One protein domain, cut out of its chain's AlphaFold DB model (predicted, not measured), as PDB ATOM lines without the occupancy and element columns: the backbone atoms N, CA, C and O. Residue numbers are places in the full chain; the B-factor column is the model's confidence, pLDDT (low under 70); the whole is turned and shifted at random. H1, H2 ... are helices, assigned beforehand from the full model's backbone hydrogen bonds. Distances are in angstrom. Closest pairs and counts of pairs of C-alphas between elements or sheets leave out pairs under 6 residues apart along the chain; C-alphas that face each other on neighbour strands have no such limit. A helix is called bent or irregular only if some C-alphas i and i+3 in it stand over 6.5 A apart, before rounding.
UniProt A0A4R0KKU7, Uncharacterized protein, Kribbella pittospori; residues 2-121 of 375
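What this domain is: This is residues 2 to 121 of the 375 residues of an uncharacterized protein of Kribbella pittospori (UniProt A0A4R0KKU7). Crossed helices follow one another from one end of the domain to the other: a helical hairpin of H1 and H2 at one end, H3, H4 and H5 in the middle, and H6 with the long, folded-back H7 at the far end. The two arms of H7 make a V, H7a and H7b, and the last residues of H7b, 116 to 121, stick out, as does the loop of residues 21 to 26. The printed part has 120 residues with seven named helices, H1 to H7 in order, and no named strand; the class is all helix, and the helix packing is mostly crossed. It is compact, with a radius of gyration of the C-alphas of 15.3 A and spans of 42 by 35 by 28 A.

How they stand to each other: H1, residues 2 to 8, and H2, residues 10 to 20, form a hairpin: they touch at a shallow tilt of 13 degrees, opposite ways, with the closest C-alphas, Ala 6 and Arg 13, 4.2 A apart. H4, residues 49 to 62, touches H1 with residues 54 to 58 alone, at a steep tilt of 56 degrees; the closest C-alphas, Leu 5 and Phe 58, are 6.9 A apart. H3, residues 29 to 42, is close to H4 but not clearly touching, the closest C-alphas being Ile 40 and Val 52 at 6.9 A. H3 touches H5, residues 65 to 75, at a steep tilt of 60 degrees, with the closest C-alphas, Ala 34 and Leu 75, 4.8 A apart. H7, residues 85 to 121, was assigned as one helix by its hydrogen bonds but is bent, with C-alphas 95 and 98 9.3 A apart; its arms are H7a, residues 85 to 95, and H7b, residues 98 to 121. The arms run opposite ways at a shallow tilt of 30 degrees, close but not clearly touching, the closest C-alphas being Gly 93 and Glu 101 at 6.7 A. H7b only just touches H5, with 3 pairs of C-alphas within 8 A, the closest Val 69 and Thr 104 at 6.4 A. H6, residues 78 to 83, touches H7b, the closest C-alphas being Val 78 and Ala 112 at 6.2 A. Every O i to N i+4 pair is within hydrogen-bond range in H1, H4, H5, H6 and H7b, against 5 of 7 in H2, 9 of 10 in H3 and 5 of 7 in H7a.

Where its parts are: H1 begins at C-alpha 2, (185.636, 153.695, 85.390). H3 measures 20.1 A, H4 20.2 A and H7b 34.1 A, ending at C-alpha 121, (159.263, 181.082, 98.419). H2 and H7a are irregular: C-alphas 11 and 14 are 7.2 A apart, and C-alphas 91 and 94 are 7.4 A apart.

The domain as a whole: The C-alphas farthest apart, Glu 7 and Leu 121, are 47.2 A apart. The printed part has no cut and no long link. The mean pLDDT of the printed part is 72.9, and residues 64 to 105 are among those under 70.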
ATOM      1  N   LEU A   2     185.274 153.004  86.640       87.06
ATOM      2  CA  LEU A   2     185.636 153.695  85.390       87.06
ATOM      3  C   LEU A   2     186.531 152.874  84.451       87.06
ATOM      4  O   LEU A   2     186.310 152.863  83.247       87.06
ATOM      5  N   GLU A   3     187.486 152.120  84.990       89.88
ATOM      6  CA  GLU A   3     188.315 151.216  84.179       89.88
ATOM      7  C   GLU A   3     187.482 150.115  83.500       89.88
ATOM      8  O   GLU A   3     187.656 149.865  82.310       89.88
ATOM      9  N   ARG A   4     186.498 149.533  84.208       89.62
ATOM     10  CA  ARG A   4     185.554 148.555  83.633       89.62
ATOM     11  C   ARG A   4     184.643 149.192  82.582       89.62
ATOM     12  O   ARG A   4     184.341 148.556  81.576       89.62
ATOM     13  N   LEU A   5     184.242 150.450  82.785       87.12
ATOM     14  CA  LEU A   5     183.469 151.228  81.810       87.12
ATOM     15  C   LEU A   5     184.273 151.440  80.519       87.12
ATOM     16  O   LEU A   5     183.762 151.197  79.433       87.12
ATOM     17  N   ALA A   6     185.550 151.813  80.628       90.38
ATOM     18  CA  ALA A   6     186.454 151.988  79.486       90.38
ATOM     19  C   ALA A   6     186.781 150.681  78.740       90.38
ATOM     20  O   ALA A   6     187.133 150.697  77.553       90.38
ATOM     21  N   GLU A   7     186.717 149.550  79.441       90.44
ATOM     22  CA  GLU A   7     186.893 148.222  78.861       90.44
ATOM     23  C   GLU A   7     185.645 147.786  78.086       90.44
ATOM     24  O   GLU A   7     185.756 147.392  76.924       90.44
ATOM     25  N   ARG A   8     184.465 147.907  78.708       87.44
ATOM     26  CA  ARG A   8     183.189 147.424  78.158       87.44
ATOM     27  C   ARG A   8     182.541 148.379  77.163       87.44
ATOM     28  O   ARG A   8     181.762 147.921  76.336       87.44
ATOM     29  N   VAL A   9     182.880 149.666  77.214       89.06
ATOM     30  CA  VAL A   9     182.367 150.694  76.306       89.06
ATOM     31  C   VAL A   9     183.554 151.402  75.635       89.06
ATOM     32  O   VAL A   9     184.015 152.446  76.104       89.06
ATOM     33  N   PRO A  10     184.106 150.844  74.537       91.06
ATOM     34  CA  PRO A  10     185.370 151.312  73.966       91.06
ATOM     35  C   PRO A  10     185.384 152.792  73.562       91.06
ATOM     36  O   PRO A  10     186.430 153.434  73.674       91.06
ATOM     37  N   VAL A  11     184.239 153.351  73.153       89.56
ATOM     38  CA  VAL A  11     184.102 154.777  72.795       89.56
ATOM     39  C   VAL A  11     184.415 155.711  73.973       89.56
ATOM     40  O   VAL A  11     184.903 156.824  73.781       89.56
ATOM     41  N   LEU A  12     184.233 155.243  75.213       91.44
ATOM     42  CA  LEU A  12     184.519 156.010  76.424       91.44
ATOM     43  C   LEU A  12     185.975 155.937  76.876       91.44
ATOM     44  O   LEU A  12     186.373 156.716  77.740       91.44
ATOM     45  N   ARG A  13     186.800 155.053  76.304       92.50
ATOM     46  CA  ARG A  13     188.157 154.787  76.805       92.50
ATOM     47  C   ARG A  13     189.030 156.039  76.864       92.50
ATOM     48  O   ARG A  13     189.688 156.276  77.873       92.50
ATOM     49  N   GLY A  14     189.006 156.855  75.809       90.62
ATOM     50  CA  GLY A  14     189.761 158.111  75.770       90.62
ATOM     51  C   GLY A  14     189.265 159.126  76.803       90.62
ATOM     52  O   GLY A  14     190.066 159.804  77.441       90.62
ATOM     53  N   ARG A  15     187.947 159.176  77.022       90.19
ATOM     54  CA  ARG A  15     187.306 160.092  77.974       90.19
ATOM     55  C   ARG A  15     187.572 159.686  79.417       90.19
ATOM     56  O   ARG A  15     187.916 160.538  80.225       90.19
ATOM     57  N   VAL A  16     187.496 158.392  79.720       90.88
ATOM     58  CA  VAL A  16     187.864 157.841  81.030       90.88
ATOM     59  C   VAL A  16     189.343 158.083  81.321       90.88
ATOM     60  O   VAL A  16     189.678 158.517  82.417       90.88
ATOM     61  N   ALA A  17     190.232 157.849  80.352       90.50
ATOM     62  CA  ALA A  17     191.660 158.093  80.535       90.50
ATOM     63  C   ALA A  17     191.958 159.577  80.802       90.50
ATOM     64  O   ALA A  17     192.721 159.893  81.711       90.50
ATOM     65  N   ALA A  18     191.319 160.485  80.054       87.50
ATOM     66  CA  ALA A  18     191.433 161.924  80.282       87.50
ATOM     67  C   ALA A  18     190.888 162.333  81.660       87.50
ATOM     68  O   ALA A  18     191.495 163.154  82.342       87.50
ATOM     69  N   TYR A  19     189.783 161.723  82.087       86.62
ATOM     70  CA  TYR A  19     189.178 161.969  83.389       86.62
ATOM     71  C   TYR A  19     190.071 161.513  84.546       86.62
ATOM     72  O   TYR A  19     190.316 162.271  85.475       86.62
ATOM     73  N   LEU A  20     190.618 160.297  84.470       87.31
ATOM     74  CA  LEU A  20     191.531 159.759  85.483       87.31
ATOM     75  C   LEU A  20     192.868 160.517  85.548       87.31
ATOM     76  O   LEU A  20     193.539 160.474  86.574       87.31
ATOM     77  N   ALA A  21     193.252 161.203  84.468       88.00
ATOM     78  CA  ALA A  21     194.462 162.019  84.401       88.00
ATOM     79  C   ALA A  21     194.265 163.470  84.888       88.00
ATOM     80  O   ALA A  21     195.244 164.219  84.951       88.00
ATOM     81  N   ALA A  22     193.034 163.892  85.200       86.56
ATOM     82  CA  ALA A  22     192.760 165.244  85.677       86.56
ATOM     83  C   ALA A  22     193.308 165.458  87.110       86.56
ATOM     84  O   ALA A  22     193.241 164.539  87.929       86.56
ATOM     85  N   PRO A  23     193.868 166.647  87.426       83.06
ATOM     86  CA  PRO A  23     194.422 166.952  88.749       83.06
ATOM     87  C   PRO A  23     193.353 166.938  89.859       83.06
ATOM     88  O   PRO A  23     192.169 167.105  89.583       83.06
ATOM     89  N   GLU A  24     193.787 166.749  91.114       64.44
ATOM     90  CA  GLU A  24     192.926 166.573  92.300       64.44
ATOM     91  C   GLU A  24     191.766 167.588  92.382       64.44
ATOM     92  O   GLU A  24     191.966 168.796  92.255       64.44
ATOM     93  N   GLY A  25     190.548 167.075  92.606       59.69
ATOM     94  CA  GLY A  25     189.277 167.812  92.503       59.69
ATOM     95  C   GLY A  25     188.301 167.226  91.470       59.69
ATOM     96  O   GLY A  25     187.171 167.694  91.352       59.69
ATOM     97  N   THR A  26     188.724 166.197  90.732       58.41
ATOM     98  CA  THR A  26     187.915 165.481  89.739       58.41
ATOM     99  C   THR A  26     186.670 164.856  90.387       58.41
ATOM    100  O   THR A  26     186.794 164.272  91.468       58.41
ATOM    101  N   PRO A  27     185.477 164.946  89.763       62.97
ATOM    102  CA  PRO A  27     184.263 164.384  90.347       62.97
ATOM    103  C   PRO A  27     184.401 162.874  90.624       62.97
ATOM    104  O   PRO A  27     185.284 162.180  90.104       62.97
ATOM    105  N   SER A  28     183.511 162.321  91.443       82.50
ATOM    106  CA  SER A  28     183.491 160.883  91.725       82.50
ATOM    107  C   SER A  28     183.307 160.049  90.441       82.50
ATOM    108  O   SER A  28     182.971 160.562  89.372       82.50
ATOM    109  N   ALA A  29     183.493 158.729  90.525       77.94
ATOM    110  CA  ALA A  29     183.155 157.834  89.415       77.94
ATOM    111  C   ALA A  29     181.681 157.987  88.978       77.94
ATOM    112  O   ALA A  29     181.389 157.884  87.786       77.94
ATOM    113  N   HIS A  30     180.788 158.294  89.927       71.56
ATOM    114  CA  HIS A  30     179.397 158.662  89.664       71.56
ATOM    115  C   HIS A  30     179.310 159.980  88.895       71.56
ATOM    116  O   HIS A  30     178.657 160.013  87.863       71.56
ATOM    117  N   GLY A  31     180.076 161.007  89.277       76.81
ATOM    118  CA  GLY A  31     180.120 162.282  88.554       76.81
ATOM    119  C   GLY A  31     180.588 162.168  87.093       76.81
ATOM    120  O   GLY A  31     180.066 162.867  86.228       76.81
ATOM    121  N   PHE A  32     181.514 161.252  86.772       83.56
ATOM    122  CA  PHE A  32     181.877 160.970  85.372       83.56
ATOM    123  C   PHE A  32     180.712 160.360  84.595       83.56
ATOM    124  O   PHE A  32     180.422 160.774  83.475       83.56
ATOM    125  N   VAL A  33     180.051 159.363  85.184       79.25
ATOM    126  CA  VAL A  33     178.890 158.732  84.558       79.25
ATOM    127  C   VAL A  33     177.762 159.744  84.390       79.25
ATOM    128  O   VAL A  33     177.173 159.816  83.312       79.25
ATOM    129  N   ALA A  34     177.550 160.582  85.404       70.06
ATOM    130  CA  ALA A  34     176.592 161.671  85.392       70.06
ATOM    131  C   ALA A  34     176.905 162.734  84.325       70.06
ATOM    132  O   ALA A  34     176.037 163.458  83.858       70.06
ATOM    133  N   HIS A  35     178.153 162.846  83.889       79.31
ATOM    134  CA  HIS A  35     178.497 163.702  82.764       79.31
ATOM    135  C   HIS A  35     178.227 163.013  81.418       79.31
ATOM    136  O   HIS A  35     177.673 163.620  80.506       79.31
ATOM    137  N   VAL A  36     178.585 161.730  81.300       80.44
ATOM    138  CA  VAL A  36     178.419 160.952  80.064       80.44
ATOM    139  C   VAL A  36     176.952 160.789  79.690       80.44
ATOM    140  O   VAL A  36     176.598 161.024  78.538       80.44
ATOM    141  N   ALA A  37     176.094 160.389  80.626       73.81
ATOM    142  CA  ALA A  37     174.694 160.188  80.279       73.81
ATOM    143  C   ALA A  37     173.943 161.516  80.066       73.81
ATOM    144  O   ALA A  37     173.015 161.541  79.268       73.81
ATOM    145  N   ARG A  38     174.401 162.636  80.648       70.81
ATOM    146  CA  ARG A  38     173.847 163.964  80.358       70.81
ATOM    147  C   ARG A  38     174.101 164.324  78.904       70.81
ATOM    148  O   ARG A  38     173.191 164.734  78.209       70.81
ATOM    149  N   GLU A  39     175.312 164.081  78.412       78.06
ATOM    150  CA  GLU A  39     175.647 164.324  77.007       78.06
ATOM    151  C   GLU A  39     174.873 163.425  76.035       78.06
ATOM    152  O   GLU A  39     174.516 163.871  74.945       78.06
ATOM    153  N   ILE A  40     174.597 162.174  76.422       72.50
ATOM    154  CA  ILE A  40     173.744 161.267  75.636       72.50
ATOM    155  C   ILE A  40     172.341 161.862  75.461       72.50
ATOM    156  O   ILE A  40     171.763 161.729  74.383       72.50
ATOM    157  N   VAL A  41     171.809 162.506  76.503       62.75
ATOM    158  CA  VAL A  41     170.447 163.046  76.516       62.75
ATOM    159  C   VAL A  41     170.378 164.451  75.904       62.75
ATOM    160  O   VAL A  41     169.552 164.703  75.033       62.75
ATOM    161  N   GLU A  42     171.264 165.359  76.308       65.44
ATOM    162  CA  GLU A  42     171.229 166.777  75.925       65.44
ATOM    163  C   GLU A  42     171.717 167.044  74.495       65.44
ATOM    164  O   GLU A  42     171.416 168.101  73.939       65.44
ATOM    165  N   VAL A  43     172.462 166.119  73.872       72.62
ATOM    166  CA  VAL A  43     172.991 166.318  72.511       72.62
ATOM    167  C   VAL A  43     172.578 165.183  71.560       72.62
ATOM    168  O   VAL A  43     173.398 164.331  71.189       72.62
ATOM    169  N   PRO A  44     171.304 165.171  71.113       63.03
ATOM    170  CA  PRO A  44     170.791 164.146  70.212       63.03
ATOM    171  C   PRO A  44     171.631 164.030  68.934       63.03
ATOM    172  O   PRO A  44     171.922 165.018  68.259       63.03
ATOM    173  N   GLY A  45     172.015 162.802  68.582       70.69
ATOM    174  CA  GLY A  45     172.764 162.505  67.355       70.69
ATOM    175  C   GLY A  45     174.292 162.573  67.471       70.69
ATOM    176  O   GLY A  45     174.972 162.219  66.509       70.69
ATOM    177  N   VAL A  46     174.847 162.956  68.629       78.62
ATOM    178  CA  VAL A  46     176.301 162.859  68.882       78.62
ATOM    179  C   VAL A  46     176.737 161.415  69.107       78.62
ATOM    180  O   VAL A  46     177.819 161.012  68.679       78.62
ATOM    181  N   TRP A  47     175.880 160.620  69.742       77.50
ATOM    182  CA  TRP A  47     176.175 159.236  70.079       77.50
ATOM    183  C   TRP A  47     175.515 158.270  69.093       77.50
ATOM    184  O   TRP A  47     174.292 158.303  68.924       77.50
ATOM    185  N   PRO A  48     176.278 157.360  68.460       81.44
ATOM    186  CA  PRO A  48     175.692 156.250  67.722       81.44
ATOM    187  C   PRO A  48     174.792 155.413  68.638       81.44
ATOM    188  O   PRO A  48     175.166 155.099  69.766       81.44
ATOM    189  N   ALA A  49     173.631 154.975  68.146       70.62
ATOM    190  CA  ALA A  49     172.673 154.203  68.950       70.62
ATOM    191  C   ALA A  49     173.285 152.935  69.588       70.62
ATOM    192  O   ALA A  49     172.924 152.550  70.698       70.62
ATOM    193  N   GLY A  50     174.247 152.299  68.905       74.19
ATOM    194  CA  GLY A  50     174.979 151.142  69.433       74.19
ATOM    195  C   GLY A  50     175.911 151.470  70.605       74.19
ATOM    196  O   GLY A  50     176.135 150.607  71.453       74.19
ATOM    197  N   ASP A  51     176.414 152.700  70.677       79.88
ATOM    198  CA  ASP A  51     177.270 153.173  71.766       79.88
ATOM    199  C   ASP A  51     176.431 153.588  72.974       79.88
ATOM    200  O   ASP A  51     176.738 153.177  74.091       79.88
ATOM    201  N   VAL A  52     175.314 154.295  72.749       70.94
ATOM    202  CA  VAL A  52     174.321 154.589  73.801       70.94
ATOM    203  C   VAL A  52     173.876 153.299  74.482       70.94
ATOM    204  O   VAL A  52     173.898 153.196  75.705       70.94
ATOM    205  N   ARG A  53     173.548 152.272  73.692       74.50
ATOM    206  CA  ARG A  53     173.126 150.974  74.221       74.50
ATOM    207  C   ARG A  53     174.198 150.304  75.080       74.50
ATOM    208  O   ARG A  53     173.875 149.818  76.154       74.50
ATOM    209  N   GLN A  54     175.461 150.314  74.654       78.50
ATOM    210  CA  GLN A  54     176.564 149.747  75.445       78.50
ATOM    211  C   GLN A  54     176.774 150.485  76.772       78.50
ATOM    212  O   GLN A  54     177.075 149.853  77.783       78.50
ATOM    213  N   VAL A  55     176.610 151.811  76.775       76.94
ATOM    214  CA  VAL A  55     176.689 152.632  77.989       76.94
ATOM    215  C   VAL A  55     175.554 152.283  78.958       76.94
ATOM    216  O   VAL A  55     175.815 152.029  80.133       76.94
ATOM    217  N   LEU A  56     174.318 152.189  78.462       73.44
ATOM    218  CA  LEU A  56     173.153 151.817  79.272       73.44
ATOM    219  C   LEU A  56     173.249 150.379  79.806       73.44
ATOM    220  O   LEU A  56     173.031 150.161  80.995       73.44
ATOM    221  N   ASP A  57     173.648 149.415  78.968       77.69
ATOM    222  CA  ASP A  57     173.839 148.012  79.365       77.69
ATOM    223  C   ASP A  57     174.953 147.875  80.426       77.69
ATOM    224  O   ASP A  57     174.889 147.019  81.313       77.69
ATOM    225  N   PHE A  58     175.988 148.724  80.364       82.69
ATOM    226  CA  PHE A  58     177.019 148.773  81.398       82.69
ATOM    227  C   PHE A  58     176.443 149.254  82.736       82.69
ATOM    228  O   PHE A  58     176.639 148.562  83.739       82.69
ATOM    229  N   PHE A  59     175.705 150.371  82.754       76.81
ATOM    230  CA  PHE A  59     175.065 150.879  83.977       76.81
ATOM    231  C   PHE A  59     174.068 149.876  84.554       76.81
ATOM    232  O   PHE A  59     174.056 149.656  85.760       76.81
ATOM    233  N   GLU A  60     173.305 149.188  83.701       68.88
ATOM    234  CA  GLU A  60     172.370 148.135  84.109       68.88
ATOM    235  C   GLU A  60     173.067 146.975  84.840       68.88
ATOM    236  O   GLU A  60     172.497 146.393  85.759       68.88
ATOM    237  N   SER A  61     174.304 146.647  84.456       78.50
ATOM    238  CA  SER A  61     175.045 145.518  85.032       78.50
ATOM    239  C   SER A  61     175.892 145.847  86.264       78.50
ATOM    240  O   SER A  61     176.276 144.930  86.988       78.50
ATOM    241  N   GLU A  62     176.231 147.117  86.479       77.75
ATOM    242  CA  GLU A  62     177.183 147.529  87.521       77.75
ATOM    243  C   GLU A  62     176.524 148.292  88.668       77.75
ATOM    244  O   GLU A  62     177.137 148.390  89.728       77.75
ATOM    245  N   TRP A  63     175.313 148.819  88.469       73.75
ATOM    246  CA  TRP A  63     174.597 149.606  89.468       73.75
ATOM    247  C   TRP A  63     173.350 148.887  89.976       73.75
ATOM    248  O   TRP A  63     172.562 148.324  89.208       73.75
ATOM    249  N   GLY A  64     173.160 148.947  91.292       65.81
ATOM    250  CA  GLY A  64     171.905 148.618  91.947       65.81
ATOM    251  C   GLY A  64     170.757 149.473  91.413       65.81
ATOM    252  O   GLY A  64     170.936 150.444  90.681       65.81
ATOM    253  N   VAL A  65     169.528 149.077  91.731       57.88
ATOM    254  CA  VAL A  65     168.335 149.856  91.367       57.88
ATOM    255  C   VAL A  65     168.440 151.286  91.918       57.88
ATOM    256  O   VAL A  65     168.287 152.229  91.149       57.88
ATOM    257  N   ASP A  66     168.830 151.433  93.183       53.22
ATOM    258  CA  ASP A  66     168.921 152.724  93.877       53.22
ATOM    259  C   ASP A  66     170.015 153.638  93.288       53.22
ATOM    260  O   ASP A  66     169.780 154.808  93.009       53.22
ATOM    261  N   GLU A  67     171.186 153.083  92.961       62.16
ATOM    262  CA  GLU A  67     172.310 153.828  92.365       62.16
ATOM    263  C   GLU A  67     171.997 154.310  90.933       62.16
ATOM    264  O   GLU A  67     172.495 155.347  90.490       62.16
ATOM    265  N   ARG A  68     171.138 153.580  90.201       63.47
ATOM    266  CA  ARG A  68     170.627 154.005  88.885       63.47
ATOM    267  C   ARG A  68     169.652 155.165  88.999       63.47
ATOM    268  O   ARG A  68     169.689 156.039  88.135       63.47
ATOM    269  N   VAL A  69     168.804 155.160  90.028       55.28
ATOM    270  CA  VAL A  69     167.887 156.263  90.333       55.28
ATOM    271  C   VAL A  69     168.709 157.513  90.629       55.28
ATOM    272  O   VAL A  69     168.585 158.488  89.891       55.28
ATOM    273  N   ASP A  70     169.633 157.446  91.589       56.31
ATOM    274  CA  ASP A  70     170.481 158.581  91.987       56.31
ATOM    275  C   ASP A  70     171.268 159.174  90.816       56.31
ATOM    276  O   ASP A  70     171.353 160.391  90.649       56.31
ATOM    277  N   ALA A  71     171.799 158.325  89.942       58.91
ATOM    278  CA  ALA A  71     172.509 158.810  88.779       58.91
ATOM    279  C   ALA A  71     171.584 159.420  87.723       58.91
ATOM    280  O   ALA A  71     171.910 160.493  87.230       58.91
ATOM    281  N   LEU A  72     170.448 158.797  87.372       55.06
ATOM    282  CA  LEU A  72     169.457 159.380  86.444       55.06
ATOM    283  C   LEU A  72     168.958 160.750  86.935       55.06
ATOM    284  O   LEU A  72     168.733 161.656  86.131       55.06
ATOM    285  N   ILE A  73     168.859 160.897  88.254       53.72
ATOM    286  CA  ILE A  73     168.523 162.125  88.974       53.72
ATOM    287  C   ILE A  73     169.627 163.186  88.876       53.72
ATOM    288  O   ILE A  73     169.331 164.363  88.687       53.72
ATOM    289  N   GLU A  74     170.901 162.810  89.024       55.09
ATOM    290  CA  GLU A  74     172.035 163.731  88.832       55.09
ATOM    291  C   GLU A  74     172.243 164.106  87.355       55.09
ATOM    292  O   GLU A  74     172.810 165.156  87.022       55.09
ATOM    293  N   LEU A  75     171.813 163.220  86.462       50.75
ATOM    294  CA  LEU A  75     172.056 163.264  85.030       50.75
ATOM    295  C   LEU A  75     171.146 164.213  84.276       50.75
ATOM    296  O   LEU A  75     171.590 164.858  83.326       50.75
ATOM    297  N   SER A  76     169.899 164.287  84.704       51.56
ATOM    298  CA  SER A  76     168.842 164.928  83.944       51.56
ATOM    299  C   SER A  76     168.394 166.175  84.690       51.56
ATOM    300  O   SER A  76     168.119 166.109  85.889       51.56
ATOM    301  N   SER A  77     168.277 167.318  84.008       54.31
ATOM    302  CA  SER A  77     167.383 168.342  84.544       54.31
ATOM    303  C   SER A  77     165.996 167.707  84.660       54.31
ATOM    304  O   SER A  77     165.602 166.883  83.830       54.31
ATOM    305  N   VAL A  78     165.270 168.024  85.730       52.50
ATOM    306  CA  VAL A  78     163.910 167.509  85.940       52.50
ATOM    307  C   VAL A  78     163.041 167.776  84.704       52.50
ATOM    308  O   VAL A  78     162.296 166.898  84.287       52.50
ATOM    309  N   GLU A  79     163.256 168.922  84.054       52.00
ATOM    310  CA  GLU A  79     162.668 169.320  82.767       52.00
ATOM    311  C   GLU A  79     162.837 168.245  81.680       52.00
ATOM    312  O   GLU A  79     161.863 167.829  81.067       52.00
ATOM    313  N   VAL A  80     164.040 167.694  81.506       56.12
ATOM    314  CA  VAL A  80     164.324 166.674  80.485       56.12
ATOM    315  C   VAL A  80     163.627 165.340  80.779       56.12
ATOM    316  O   VAL A  80     163.150 164.680  79.858       56.12
ATOM    317  N   LEU A  81     163.536 164.922  82.048       57.09
ATOM    318  CA  LEU A  81     162.814 163.690  82.410       57.09
ATOM    319  C   LEU A  81     161.298 163.849  82.295       57.09
ATOM    320  O   LEU A  81     160.610 162.880  81.975       57.09
ATOM    321  N   VAL A  82     160.788 165.049  82.565       56.50
ATOM    322  CA  VAL A  82     159.370 165.376  82.422       56.50
ATOM    323  C   VAL A  82     158.987 165.444  80.939       56.50
ATOM    324  O   VAL A  82     158.030 164.775  80.541       56.50
ATOM    325  N   ASP A  83     159.773 166.131  80.107       55.09
ATOM    326  CA  ASP A  83     159.535 166.265  78.661       55.09
ATOM    327  C   ASP A  83     159.626 164.921  77.922       55.09
ATOM    328  O   ASP A  83     158.861 164.652  76.994       55.09
ATOM    329  N   HIS A  84     160.514 164.032  78.372       56.91
ATOM    330  CA  HIS A  84     160.698 162.695  77.804       56.91
ATOM    331  C   HIS A  84     160.021 161.587  78.618       56.91
ATOM    332  O   HIS A  84     160.359 160.413  78.462       56.91
ATOM    333  N   LYS A  85     159.037 161.905  79.471       59.12
ATOM    334  CA  LYS A  85     158.351 160.925  80.337       59.12
ATOM    335  C   LYS A  85     157.826 159.706  79.570       59.12
ATOM    336  O   LYS A  85     157.921 158.582  80.064       59.12
ATOM    337  N   ALA A  86     157.291 159.914  78.364       58.22
ATOM    338  CA  ALA A  86     156.817 158.834  77.496       58.22
ATOM    339  C   ALA A  86     157.968 157.955  76.977       58.22
ATOM    340  O   ALA A  86     157.875 156.731  77.051       58.22
ATOM    341  N   ASP A  87     159.071 158.571  76.546       57.69
ATOM    342  CA  ASP A  87     160.253 157.871  76.035       57.69
ATOM    343  C   ASP A  87     160.962 157.093  77.152       57.69
ATOM    344  O   ASP A  87     161.312 155.929  76.975       57.69
ATOM    345  N   VAL A  88     161.115 157.688  78.340       57.66
ATOM    346  CA  VAL A  88     161.672 157.030  79.534       57.66
ATOM    347  C   VAL A  88     160.813 155.827  79.924       57.66
ATOM    348  O   VAL A  88     161.345 154.746  80.186       57.66
ATOM    349  N   ARG A  89     159.484 155.976  79.909       58.75
ATOM    350  CA  ARG A  89     158.543 154.886  80.189       58.75
ATOM    351  C   ARG A  89     158.636 153.762  79.158       58.75
ATOM    352  O   ARG A  89     158.623 152.595  79.542       58.75
ATOM    353  N   GLU A  90     158.758 154.080  77.872       59.41
ATOM    354  CA  GLU A  90     158.907 153.082  76.806       59.41
ATOM    355  C   GLU A  90     160.248 152.336  76.900       59.41
ATOM    356  O   GLU A  90     160.292 151.107  76.791       59.41
ATOM    357  N   LEU A  91     161.341 153.061  77.159       56.41
ATOM    358  CA  LEU A  91     162.696 152.505  77.173       56.41
ATOM    359  C   LEU A  91     162.980 151.672  78.431       56.41
ATOM    360  O   LEU A  91     163.707 150.677  78.367       56.41
ATOM    361  N   LEU A  92     162.423 152.083  79.573       57.66
ATOM    362  CA  LEU A  92     162.747 151.526  80.886       57.66
ATOM    363  C   LEU A  92     161.615 150.697  81.513       57.66
ATOM    364  O   LEU A  92     161.893 149.788  82.301       57.66
ATOM    365  N   GLY A  93     160.356 150.947  81.139       56.38
ATOM    366  CA  GLY A  93     159.166 150.306  81.716       56.38
ATOM    367  C   GLY A  93     159.166 148.770  81.665       56.38
ATOM    368  O   GLY A  93     158.890 148.138  82.686       56.38
ATOM    369  N   PRO A  94     159.551 148.119  80.546       62.62
ATOM    370  CA  PRO A  94     159.607 146.656  80.475       62.62
ATOM    371  C   PRO A  94     160.713 146.019  81.331       62.62
ATOM    372  O   PRO A  94     160.646 144.825  81.620       62.62
ATOM    373  N   LYS A  95     161.753 146.783  81.695       54.12
ATOM    374  CA  LYS A  95     162.981 146.266  82.324       54.12
ATOM    375  C   LYS A  95     163.086 146.560  83.818       54.12
ATOM    376  O   LYS A  95     163.713 145.785  84.533       54.12
ATOM    377  N   LEU A  96     162.499 147.659  84.288       56.47
ATOM    378  CA  LEU A  96     162.684 148.122  85.665       56.47
ATOM    379  C   LEU A  96     161.523 147.752  86.605       56.47
ATOM    380  O   LEU A  96     161.664 147.836  87.821       56.47
ATOM    381  N   GLY A  97     160.424 147.218  86.066       63.81
ATOM    382  CA  GLY A  97     159.267 146.790  86.851       63.81
ATOM    383  C   GLY A  97     158.435 147.965  87.380       63.81
ATOM    384  O   GLY A  97     158.902 149.096  87.487       63.81
ATOM    385  N   VAL A  98     157.174 147.684  87.720       65.25
ATOM    386  CA  VAL A  98     156.177 148.689  88.151       65.25
ATOM    387  C   VAL A  98     156.641 149.490  89.379       65.25
ATOM    388  O   VAL A  98     156.337 150.674  89.503       65.25
ATOM    389  N   GLU A  99     157.410 148.862  90.271       59.00
ATOM    390  CA  GLU A  99     157.880 149.491  91.509       59.00
ATOM    391  C   GLU A  99     158.967 150.550  91.259       59.00
ATOM    392  O   GLU A  99     158.933 151.617  91.867       59.00
ATOM    393  N   PHE A 100     159.873 150.321  90.304       62.84
ATOM    394  CA  PHE A 100     160.877 151.317  89.924       62.84
ATOM    395  C   PHE A 100     160.265 152.517  89.210       62.84
ATOM    396  O   PHE A 100     160.676 153.650  89.451       62.84
ATOM    397  N   GLU A 101     159.289 152.277  88.326       62.84
ATOM    398  CA  GLU A 101     158.571 153.357  87.645       62.84
ATOM    399  C   GLU A 101     157.875 154.246  88.678       62.84
ATOM    400  O   GLU A 101     158.002 155.466  88.618       62.84
ATOM    401  N   ARG A 102     157.225 153.645  89.683       67.81
ATOM    402  CA  ARG A 102     156.602 154.381  90.787       67.81
ATOM    403  C   ARG A 102     157.624 155.183  91.600       67.81
ATOM    404  O   ARG A 102     157.363 156.349  91.880       67.81
ATOM    405  N   GLN A 103     158.763 154.593  91.968       69.62
ATOM    406  CA  GLN A 103     159.792 155.270  92.772       69.62
ATOM    407  C   GLN A 103     160.486 156.399  92.004       69.62
ATOM    408  O   GLN A 103     160.615 157.506  92.523       69.62
ATOM    409  N   THR A 104     160.870 156.154  90.751       66.88
ATOM    410  CA  THR A 104     161.544 157.150  89.905       66.88
ATOM    411  C   THR A 104     160.601 158.292  89.561       66.88
ATOM    412  O   THR A 104     160.969 159.453  89.703       66.88
ATOM    413  N   LEU A 105     159.363 157.983  89.162       66.38
ATOM    414  CA  LEU A 105     158.371 159.011  88.862       66.38
ATOM    415  C   LEU A 105     158.013 159.813  90.118       66.38
ATOM    416  O   LEU A 105     157.953 161.034  90.046       66.38
ATOM    417  N   GLY A 106     157.840 159.147  91.265       73.56
ATOM    418  CA  GLY A 106     157.596 159.812  92.544       73.56
ATOM    419  C   GLY A 106     158.737 160.748  92.948       73.56
ATOM    420  O   GLY A 106     158.479 161.873  93.364       73.56
ATOM    421  N   TYR A 107     159.990 160.329  92.757       73.62
ATOM    422  CA  TYR A 107     161.150 161.175  93.027       73.62
ATOM    423  C   TYR A 107     161.230 162.375  92.073       73.62
ATOM    424  O   TYR A 107     161.443 163.500  92.519       73.62
ATOM    425  N   VAL A 108     161.076 162.153  90.762       71.50
ATOM    426  CA  VAL A 108     161.152 163.222  89.749       71.50
ATOM    427  C   VAL A 108     160.073 164.270  90.000       71.50
ATOM    428  O   VAL A 108     160.381 165.460  89.993       71.50
ATOM    429  N   ILE A 109     158.845 163.823  90.282       74.19
ATOM    430  CA  ILE A 109     157.735 164.695  90.676       74.19
ATOM    431  C   ILE A 109     158.102 165.455  91.954       74.19
ATOM    432  O   ILE A 109     158.088 166.680  91.943       74.19
ATOM    433  N   GLY A 110     158.537 164.763  93.013       81.44
ATOM    434  CA  GLY A 110     158.912 165.411  94.275       81.44
ATOM    435  C   GLY A 110     159.980 166.496  94.098       81.44
ATOM    436  O   GLY A 110     159.846 167.596  94.622       81.44
ATOM    437  N   ARG A 111     161.002 166.246  93.273       83.62
ATOM    438  CA  ARG A 111     162.051 167.236  93.001       83.62
ATOM    439  C   ARG A 111     161.561 168.423  92.166       83.62
ATOM    440  O   ARG A 111     162.010 169.542  92.408       83.62
ATOM    441  N   ALA A 112     160.694 168.203  91.175       81.38
ATOM    442  CA  ALA A 112     160.050 169.290  90.427       81.38
ATOM    443  C   ALA A 112     159.283 170.217  91.377       81.38
ATOM    444  O   ALA A 112     159.420 171.439  91.308       81.38
ATOM    445  N   GLU A 113     158.539 169.619  92.298       89.75
ATOM    446  CA  GLU A 113     157.722 170.325  93.274       89.75
ATOM    447  C   GLU A 113     158.571 171.090  94.296       89.75
ATOM    448  O   GLU A 113     158.274 172.248  94.586       89.75
ATOM    449  N   ASP A 114     159.681 170.511  94.763       88.62
ATOM    450  CA  ASP A 114     160.648 171.204  95.623       88.62
ATOM    451  C   ASP A 114     161.289 172.408  94.912       88.62
ATOM    452  O   ASP A 114     161.479 173.473  95.507       88.62
ATOM    453  N   LEU A 115     161.622 172.264  93.623       90.25
ATOM    454  CA  LEU A 115     162.170 173.359  92.821       90.25
ATOM    455  C   LEU A 115     161.141 174.471  92.616       90.25
ATOM    456  O   LEU A 115     161.488 175.645  92.763       90.25
ATOM    457  N   PHE A 116     159.895 174.114  92.303       94.12
ATOM    458  CA  PHE A 116     158.783 175.059  92.225       94.12
ATOM    459  C   PHE A 116     158.610 175.805  93.547       94.12
ATOM    460  O   PHE A 116     158.607 177.036  93.561       94.12
ATOM    461  N   LEU A 117     158.562 175.083  94.667       95.06
ATOM    462  CA  LEU A 117     158.397 175.680  95.985       95.06
ATOM    463  C   LEU A 117     159.568 176.607  96.331       95.06
ATOM    464  O   LEU A 117     159.366 177.710  96.838       95.06
ATOM    465  N   GLY A 118     160.797 176.213  95.992       94.50
ATOM    466  CA  GLY A 118     161.977 177.061  96.131       94.50
ATOM    467  C   GLY A 118     161.863 178.374  95.347       94.50
ATOM    468  O   GLY A 118     162.202 179.434  95.882       94.50
ATOM    469  N   ARG A 119     161.347 178.332  94.108       96.88
ATOM    470  CA  ARG A 119     161.070 179.537  93.303       96.88
ATOM    471  C   ARG A 119     159.962 180.385  93.925       96.88
ATOM    472  O   ARG A 119     160.160 181.589  94.078       96.88
ATOM    473  N   LEU A 120     158.852 179.766  94.332       97.25
ATOM    474  CA  LEU A 120     157.707 180.430  94.960       97.25
ATOM    475  C   LEU A 120     158.133 181.182  96.225       97.25
ATOM    476  O   LEU A 120     157.927 182.388  96.331       97.25
ATOM    477  N   LEU A 121     158.799 180.496  97.159       96.81
ATOM    478  CA  LEU A 121     159.263 181.082  98.419       96.81
ATOM    479  C   LEU A 121     160.404 182.086  98.226       96.81
ATOM    480  O   LEU A 121     160.626 182.932  99.093       96.81
TER     481      LEU A 121